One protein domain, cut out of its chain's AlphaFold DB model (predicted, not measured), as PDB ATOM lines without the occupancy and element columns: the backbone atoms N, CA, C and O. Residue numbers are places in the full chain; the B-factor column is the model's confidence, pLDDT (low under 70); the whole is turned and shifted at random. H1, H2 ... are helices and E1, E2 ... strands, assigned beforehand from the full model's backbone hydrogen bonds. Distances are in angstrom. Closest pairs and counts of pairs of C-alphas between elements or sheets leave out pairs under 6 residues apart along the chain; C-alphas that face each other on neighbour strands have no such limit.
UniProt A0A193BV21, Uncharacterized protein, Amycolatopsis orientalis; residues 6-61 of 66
ATOM      1  N   ARG A   6     -65.060 -16.672  46.065       88.56
ATOM      2  CA  ARG A   6     -64.835 -15.752  44.944       88.56
ATOM      3  C   ARG A   6     -63.597 -14.880  45.142       88.56
ATOM      4  O   ARG A   6     -62.893 -14.583  44.187       88.56
ATOM      5  N   LEU A   7     -63.325 -14.445  46.369       90.38
ATOM      6  CA  LEU A   7     -62.129 -13.647  46.665       90.38
ATOM      7  C   LEU A   7     -60.874 -14.523  46.743       90.38
ATOM      8  O   LEU A   7     -59.771 -14.049  46.449       90.38
ATOM      9  N   ARG A   8     -61.048 -15.790  47.134       92.44
ATOM     10  CA  ARG A   8     -59.993 -16.800  47.169       92.44
ATOM     11  C   ARG A   8     -59.499 -17.143  45.764       92.44
ATOM     12  O   ARG A   8     -58.295 -17.070  45.540       92.44
ATOM     13  N   SER A   9     -60.399 -17.397  44.813       92.50
ATOM     14  CA  SER A   9     -60.020 -17.776  43.442       92.50
ATOM     15  C   SER A   9     -59.197 -16.708  42.709       92.50
ATOM     16  O   SER A   9     -58.360 -17.032  41.876       92.50
ATOM     17  N   LEU A  10     -59.339 -15.425  43.066       93.06
ATOM     18  CA  LEU A  10     -58.501 -14.344  42.517       93.06
ATOM     19  C   LEU A  10     -57.020 -14.448  42.925       93.06
ATOM     20  O   LEU A  10     -56.167 -13.792  42.317       93.06
ATOM     21  N   ARG A  11     -56.719 -15.216  43.976       94.56
ATOM     22  CA  ARG A  11     -55.391 -15.365  44.590       94.56
ATOM     23  C   ARG A  11     -54.828 -16.776  44.444       94.56
ATOM     24  O   ARG A  11     -53.685 -16.994  44.833       94.56
ATOM     25  N   GLU A  12     -55.600 -17.712  43.902       95.88
ATOM     26  CA  GLU A  12     -55.110 -19.037  43.533       95.88
ATOM     27  C   GLU A  12     -54.407 -18.942  42.184       95.88
ATOM     28  O   GLU A  12     -54.981 -18.464  41.201       95.88
ATOM     29  N   ARG A  13     -53.128 -19.314  42.153       95.81
ATOM     30  CA  ARG A  13     -52.282 -19.190  40.967       95.81
ATOM     31  C   ARG A  13     -51.456 -20.456  40.770       95.81
ATOM     32  O   ARG A  13     -51.214 -21.170  41.748       95.81
ATOM     33  N   PRO A  14     -51.054 -20.746  39.522       95.75
ATOM     34  CA  PRO A  14     -50.176 -21.866  39.240       95.75
ATOM     35  C   PRO A  14     -48.859 -21.744  40.001       95.75
ATOM     36  O   PRO A  14     -48.288 -20.657  40.093       95.75
ATOM     37  N   VAL A  15     -48.380 -22.873  40.501       95.44
ATOM     38  CA  VAL A  15     -47.043 -23.024  41.071       95.44
ATOM     39  C   VAL A  15     -46.429 -24.329  40.573       95.44
ATOM     40  O   VAL A  15     -47.167 -25.259  40.239       95.44
ATOM     41  N   PRO A  16     -45.094 -24.423  40.528       94.25
ATOM     42  CA  PRO A  16     -44.404 -25.686  40.313       94.25
ATOM     43  C   PRO A  16     -44.906 -26.809  41.244       94.25
ATOM     44  O   PRO A  16     -45.213 -26.591  42.422       94.25
ATOM     45  N   THR A  17     -45.051 -28.021  40.696       94.38
ATOM     46  CA  THR A  17     -45.658 -29.164  41.404       94.38
ATOM     47  C   THR A  17     -44.769 -29.757  42.497       94.38
ATOM     48  O   THR A  17     -45.267 -30.431  43.396       94.38
ATOM     49  N   ASP A  18     -43.468 -29.495  42.430       90.88
ATOM     50  CA  ASP A  18     -42.476 -29.756  43.479       90.88
ATOM     51  C   ASP A  18     -42.722 -28.914  44.747       90.88
ATOM     52  O   ASP A  18     -42.413 -29.363  45.849       90.88
ATOM     53  N   ILE A  19     -43.359 -27.743  44.630       93.06
ATOM     54  CA  ILE A  19     -43.759 -26.910  45.777       93.06
ATOM     55  C   ILE A  19     -45.112 -27.366  46.343       93.06
ATOM     56  O   ILE A  19     -45.291 -27.496  47.561       93.06
ATOM     57  N   TYR A  20     -46.092 -27.581  45.462       92.38
ATOM     58  CA  TYR A  20     -47.417 -28.098  45.810       92.38
ATOM     59  C   TYR A  20     -47.886 -29.093  44.754       92.38
ATOM     60  O   TYR A  20     -48.092 -28.717  43.606       92.38
ATOM     61  N   ALA A  21     -48.172 -30.332  45.164       93.50
ATOM     62  CA  ALA A  21     -48.599 -31.402  44.259       93.50
ATOM     63  C   ALA A  21     -49.848 -31.062  43.418       93.50
ATOM     64  O   ALA A  21     -50.039 -31.611  42.339       93.50
ATOM     65  N   THR A  22     -50.691 -30.136  43.885       95.19
ATOM     66  CA  THR A  22     -51.870 -29.636  43.162       95.19
ATOM     67  C   THR A  22     -51.528 -28.747  41.961       95.19
ATOM     68  O   THR A  22     -52.414 -28.457  41.163       95.19
ATOM     69  N   GLY A  23     -50.289 -28.251  41.856       95.06
ATOM     70  CA  GLY A  23     -49.862 -27.284  40.837       95.06
ATOM     71  C   GLY A  23     -50.476 -25.889  40.998       95.06
ATOM     72  O   GLY A  23     -50.304 -25.030  40.138       95.06
ATOM     73  N   VAL A  24     -51.206 -25.649  42.091       95.94
ATOM     74  CA  VAL A  24     -51.838 -24.366  42.417       95.94
ATOM     75  C   VAL A  24     -51.690 -24.066  43.900       95.94
ATOM     76  O   VAL A  24     -51.847 -24.955  44.741       95.94
ATOM     77  N   ALA A  25     -51.430 -22.805  44.228       95.31
ATOM     78  CA  ALA A  25     -51.318 -22.336  45.602       95.31
ATOM     79  C   ALA A  25     -51.990 -20.975  45.784       95.31
ATOM     80  O   ALA A  25     -52.325 -20.283  44.823       95.31
ATOM     81  N   LEU A  26     -52.200 -20.592  47.042       94.94
ATOM     82  CA  LEU A  26     -52.820 -19.326  47.411       94.94
ATOM     83  C   LEU A  26     -51.748 -18.260  47.693       94.94
ATOM     84  O   LEU A  26     -50.989 -18.376  48.652       94.94
ATOM     85  N   HIS A  27     -51.734 -17.183  46.908       95.62
ATOM     86  CA  HIS A  27     -50.765 -16.088  47.022       95.62
ATOM     87  C   HIS A  27     -51.336 -14.954  47.891       95.62
ATOM     88  O   HIS A  27     -51.950 -13.996  47.399       95.62
ATOM     89  N   LEU A  28     -51.188 -15.089  49.213       92.50
ATOM     90  CA  LEU A  28     -51.691 -14.115  50.193       92.50
ATOM     91  C   LEU A  28     -50.744 -12.932  50.410       92.50
ATOM     92  O   LEU A  28     -51.211 -11.798  50.589       92.50
ATOM     93  N   ALA A  29     -49.437 -13.193  50.380       94.75
ATOM     94  CA  ALA A  29     -48.431 -12.156  50.504       94.75
ATOM     95  C   ALA A  29     -48.497 -11.238  49.283       94.75
ATOM     96  O   ALA A  29     -48.619 -11.690  48.139       94.75
ATOM     97  N   HIS A  30     -48.471  -9.932  49.533       95.31
ATOM     98  CA  HIS A  30     -48.441  -8.952  48.467       95.31
ATOM     99  C   HIS A  30     -47.746  -7.670  48.893       95.31
ATOM    100  O   HIS A  30     -47.839  -7.249  50.045       95.31
ATOM    101  N   ILE A  31     -47.107  -7.022  47.924       96.44
ATOM    102  CA  ILE A  31     -46.541  -5.683  48.077       96.44
ATOM    103  C   ILE A  31     -47.203  -4.725  47.095       96.44
ATOM    104  O   ILE A  31     -47.561  -5.097  45.977       96.44
ATOM    105  N   ARG A  32     -47.373  -3.474  47.519       96.31
ATOM    106  CA  ARG A  32     -47.769  -2.372  46.641       96.31
ATOM    107  C   ARG A  32     -46.526  -1.864  45.918       96.31
ATOM    108  O   ARG A  32     -45.531  -1.562  46.564       96.31
ATOM    109  N   ILE A  33     -46.605  -1.751  44.597       95.19
ATOM    110  CA  ILE A  33     -45.449  -1.414  43.750       95.19
ATOM    111  C   ILE A  33     -45.351   0.092  43.512       95.19
ATOM    112  O   ILE A  33     -44.260   0.630  43.396       95.19
ATOM    113  N   SER A  34     -46.487   0.791  43.470       93.56
ATOM    114  CA  SER A  34     -46.511   2.247  43.315       93.56
ATOM    115  C   SER A  34     -47.312   2.918  44.414       93.56
ATOM    116  O   SER A  34     -48.394   2.453  44.783       93.56
ATOM    117  N   GLN A  35     -46.812   4.063  44.881       91.06
ATOM    118  CA  GLN A  35     -47.522   4.950  45.795       91.06
ATOM    119  C   GLN A  35     -48.583   5.819  45.097       91.06
ATOM    120  O   GLN A  35     -49.354   6.488  45.779       91.06
ATOM    121  N   THR A  36     -48.719   5.747  43.774       92.00
ATOM    122  CA  THR A  36     -49.754   6.451  43.002       92.00
ATOM    123  C   THR A  36     -50.795   5.489  42.431       92.00
ATOM    124  O   THR A  36     -50.521   4.305  42.198       92.00
ATOM    125  N   ALA A  37     -52.028   5.980  42.263       89.56
ATOM    126  CA  ALA A  37     -53.106   5.201  41.660       89.56
ATOM    127  C   ALA A  37     -52.667   4.745  40.250       89.56
ATOM    128  O   ALA A  37     -52.012   5.525  39.558       89.56
ATOM    129  N   PRO A  38     -52.963   3.501  39.824       91.38
ATOM    130  CA  PRO A  38     -53.959   2.572  40.373       91.38
ATOM    131  C   PRO A  38     -53.461   1.642  41.501       91.38
ATOM    132  O   PRO A  38     -54.136   0.667  41.833       91.38
ATOM    133  N   TYR A  39     -52.305   1.919  42.111       94.44
ATOM    134  CA  TYR A  39     -51.734   1.127  43.213       94.44
ATOM    135  C   TYR A  39     -51.561  -0.364  42.868       94.44
ATOM    136  O   TYR A  39     -52.125  -1.232  43.550       94.44
ATOM    137  N   PRO A  40     -50.801  -0.685  41.807       96.06
ATOM    138  CA  PRO A  40     -50.543  -2.061  41.428       96.06
ATOM    139  C   PRO A  40     -49.908  -2.852  42.574       96.06
ATOM    140  O   PRO A  40     -49.166  -2.310  43.404       96.06
ATOM    141  N   ARG A  41     -50.219  -4.145  42.613       96.50
ATOM    142  CA  ARG A  41     -49.739  -5.102  43.605       96.50
ATOM    143  C   ARG A  41     -49.052  -6.271  42.921       96.50
ATOM    144  O   ARG A  41     -49.521  -6.754  41.891       96.50
ATOM    145  N   LEU A  42     -47.984  -6.734  43.553       97.00
ATOM    146  CA  LEU A  42     -47.356  -8.015  43.273       97.00
ATOM    147  C   LEU A  42     -47.839  -8.990  44.340       97.00
ATOM    148  O   LEU A  42     -47.602  -8.745  45.520       97.00
ATOM    149  N   HIS A  43     -48.522 -10.057  43.939       97.00
ATOM    150  CA  HIS A  43     -48.880 -11.170  44.814       97.00
ATOM    151  C   HIS A  43     -47.892 -12.311  44.614       97.00
ATOM    152  O   HIS A  43     -47.635 -12.723  43.478       97.00
ATOM    153  N   PHE A  44     -47.374 -12.846  45.712       96.88
ATOM    154  CA  PHE A  44     -46.369 -13.895  45.678       96.88
ATOM    155  C   PHE A  44     -46.604 -14.958  46.749       96.88
ATOM    156  O   PHE A  44     -47.343 -14.756  47.714       96.88
ATOM    157  N   LEU A  45     -45.990 -16.110  46.516       96.38
ATOM    158  CA  LEU A  45     -45.816 -17.189  47.469       96.38
ATOM    159  C   LEU A  45     -44.313 -17.327  47.694       96.38
ATOM    160  O   LEU A  45     -43.557 -17.517  46.743       96.38
ATOM    161  N   GLU A  46     -43.894 -17.229  48.945       95.06
ATOM    162  CA  GLU A  46     -42.554 -17.619  49.351       95.06
ATOM    163  C   GLU A  46     -42.531 -19.142  49.529       95.06
ATOM    164  O   GLU A  46     -43.342 -19.686  50.276       95.06
ATOM    165  N   ALA A  47     -41.652 -19.821  48.795       92.75
ATOM    166  CA  ALA A  47     -41.434 -21.264  48.874       92.75
ATOM    167  C   ALA A  47     -39.967 -21.557  49.220       92.75
ATOM    168  O   ALA A  47     -39.354 -22.480  48.679       92.75
ATOM    169  N   THR A  48     -39.380 -20.724  50.082       88.94
ATOM    170  CA  THR A  48     -37.979 -20.828  50.501       88.94
ATOM    171  C   THR A  48     -37.714 -22.089  51.318       88.94
ATOM    172  O   THR A  48     -36.623 -22.639  51.248       88.94
ATOM    173  N   ASP A  49     -38.735 -22.605  52.001       87.94
ATOM    174  CA  ASP A  49     -38.720 -23.851  52.771       87.94
ATOM    175  C   ASP A  49     -38.746 -25.126  51.910       87.94
ATOM    176  O   ASP A  49     -38.391 -26.200  52.395       87.94
ATOM    177  N   LYS A  50     -39.175 -25.021  50.647       87.50
ATOM    178  CA  LYS A  50     -39.378 -26.171  49.751       87.50
ATOM    179  C   LYS A  50     -38.440 -26.195  48.553       87.50
ATOM    180  O   LYS A  50     -37.984 -27.265  48.170       87.50
ATOM    181  N   ALA A  51     -38.208 -25.038  47.940       88.62
ATOM    182  CA  ALA A  51     -37.523 -24.933  46.654       88.62
ATOM    183  C   ALA A  51     -36.657 -23.664  46.527       88.62
ATOM    184  O   ALA A  51     -36.301 -23.281  45.418       88.62
ATOM    185  N   GLU A  52     -36.350 -22.989  47.646       92.12
ATOM    186  CA  GLU A  52     -35.496 -21.786  47.689       92.12
ATOM    187  C   GLU A  52     -35.919 -20.672  46.708       92.12
ATOM    188  O   GLU A  52     -35.095 -19.913  46.198       92.12
ATOM    189  N   LEU A  53     -37.224 -20.554  46.433       93.00
ATOM    190  CA  LEU A  53     -37.735 -19.666  45.389       93.00
ATOM    191  C   LEU A  53     -38.968 -18.867  45.821       93.00
ATOM    192  O   LEU A  53     -39.689 -19.222  46.756       93.00
ATOM    193  N   ILE A  54     -39.230 -17.773  45.103       94.31
ATOM    194  CA  ILE A  54     -40.430 -16.947  45.262       94.31
ATOM    195  C   ILE A  54     -41.274 -17.061  43.993       94.31
ATOM    196  O   ILE A  54     -40.855 -16.664  42.907       94.31
ATOM    197  N   CYS A  55     -42.498 -17.562  44.134       95.25
ATOM    198  CA  CYS A  55     -43.462 -17.647  43.043       95.25
ATOM    199  C   CYS A  55     -44.277 -16.356  42.948       95.25
ATOM    200  O   CYS A  55     -45.142 -16.093  43.788       95.25
ATOM    201  N   VAL A  56     -44.069 -15.571  41.892       96.06
ATOM    202  CA  VAL A  56     -44.930 -14.422  41.578       96.06
ATOM    203  C   VAL A  56     -46.180 -14.916  40.855       96.06
ATOM    204  O   VAL A  56     -46.110 -15.385  39.725       96.06
ATOM    205  N   GLY A  57     -47.336 -14.805  41.509       95.62
ATOM    206  CA  GLY A  57     -48.606 -15.301  40.972       95.62
ATOM    207  C   GLY A  57     -49.425 -14.237  40.246       95.62
ATOM    208  O   GLY A  57     -50.278 -14.564  39.423       95.62
ATOM    209  N   TYR A  58     -49.215 -12.957  40.560       96.56
ATOM    210  CA  TYR A  58     -49.934 -11.864  39.908       96.56
ATOM    211  C   TYR A  58     -49.190 -10.537  40.042       96.56
ATOM    212  O   TYR A  58     -48.690 -10.202  41.115       96.56
ATOM    213  N   LEU A  59     -49.196  -9.765  38.958       95.94
ATOM    214  CA  LEU A  59     -48.697  -8.400  38.880       95.94
ATOM    215  C   LEU A  59     -49.758  -7.549  38.182       95.94
ATOM    216  O   LEU A  59     -50.027  -7.749  37.000       95.94
ATOM    217  N   GLY A  60     -50.378  -6.610  38.896       95.06
ATOM    218  CA  GLY A  60     -51.423  -5.787  38.288       95.06
ATOM    219  C   GLY A  60     -52.251  -4.974  39.279       95.06
ATOM    220  O   GLY A  60     -51.833  -4.788  40.423       95.06
ATOM    221  N   PRO A  61     -53.425  -4.469  38.859       95.12
ATOM    222  CA  PRO A  61     -54.335  -3.701  39.710       95.12
ATOM    223  C   PRO A  61     -54.698  -4.399  41.023       95.12
ATOM    224  O   PRO A  61     -54.601  -5.622  41.143       95.12
TER     225      PRO A  61
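What this domain is: This is residues 6 to 61 of the 66 residues of an uncharacterized protein of Amycolatopsis orientalis (UniProt A0A193BV21). A slender antiparallel sheet of three strands, E3, E4 and E5, has the small two-stranded hairpin E1 and E2 over one of its faces. The short H1 lies beyond the hairpin, farther from the sheet, and the short H2 sits in the turn between E4 and E5 at one end of the sheet. The printed part has 56 residues, with two named helices and five named strands in the order H1, E1, E2, E3, E4, H2, E5; the class is mixed, helices and strands. The sheet orders are E3, E4, E5 and E1, E2, both antiparallel throughout. The whole is flat, spanning 37 by 27 by 12 A, and only just compact, close to loose, with a radius of gyration of the C-alphas of 12.1 A.

Where its parts are: Find C-alpha 6 at (-64.835, -15.752, 44.944); H1 runs from there to residue 9, 5.4 A. Next come E1, residues 12 to 14, 7.1 A, and E2, residues 24 to 26, 7.2 A. E3 holds residues 29 to 32, 10.5 A. Look for C-alpha 41 at (-49.739, -5.102, 43.605), where E4 begins its 18.9 A run to residue 47. H2 is residues 48 to 51, 5.6 A. E5, residues 53 to 60, covers 20.7 A, bends by 51 degrees at residue 57 and ends at C-alpha 60 (-51.423, -5.787, 38.288).

How they stand to each other: Begin at H1, whose closest C-alpha pair with E2 is Arg 8 and Leu 26, 7.6 A apart. In the hairpin of E1 and E2, N 13 and O 25 are within hydrogen-bond range at 3.0 A, as are N 25 and O 13 at 3.0 A. From E1 to E5 the closest C-alphas are those of Arg 13 and Gly 57, 5.4 A; from E2 to E4, those of Leu 26 and Leu 45, 7.3 A. E2 runs on into E3 across a break of 2 residues, at 66 degrees. E3 and E4 form a hairpin, with N 31 and O 42 at 3.0 A. E4 is the inner strand; beside it E5 is antiparallel at 162 degrees, with N 43 and O 58 at 2.8 A and N 47 and O 53 at 2.9 A. H1 and H2 are not on this sheet and are apart. Both helices are too short for an O i to N i+4 pair, and in each the one O i to N i+3 pair is not within range.

The domain as a whole: Look for the two C-alphas farthest apart at Ala 21 and Thr 36, 37.9 A. The printed part has no cut and no long link; E1 to E2 and E3 to E4 are short links, the others tight. The mean pLDDT of the printed part is 93.9, and no printed residue is under 70.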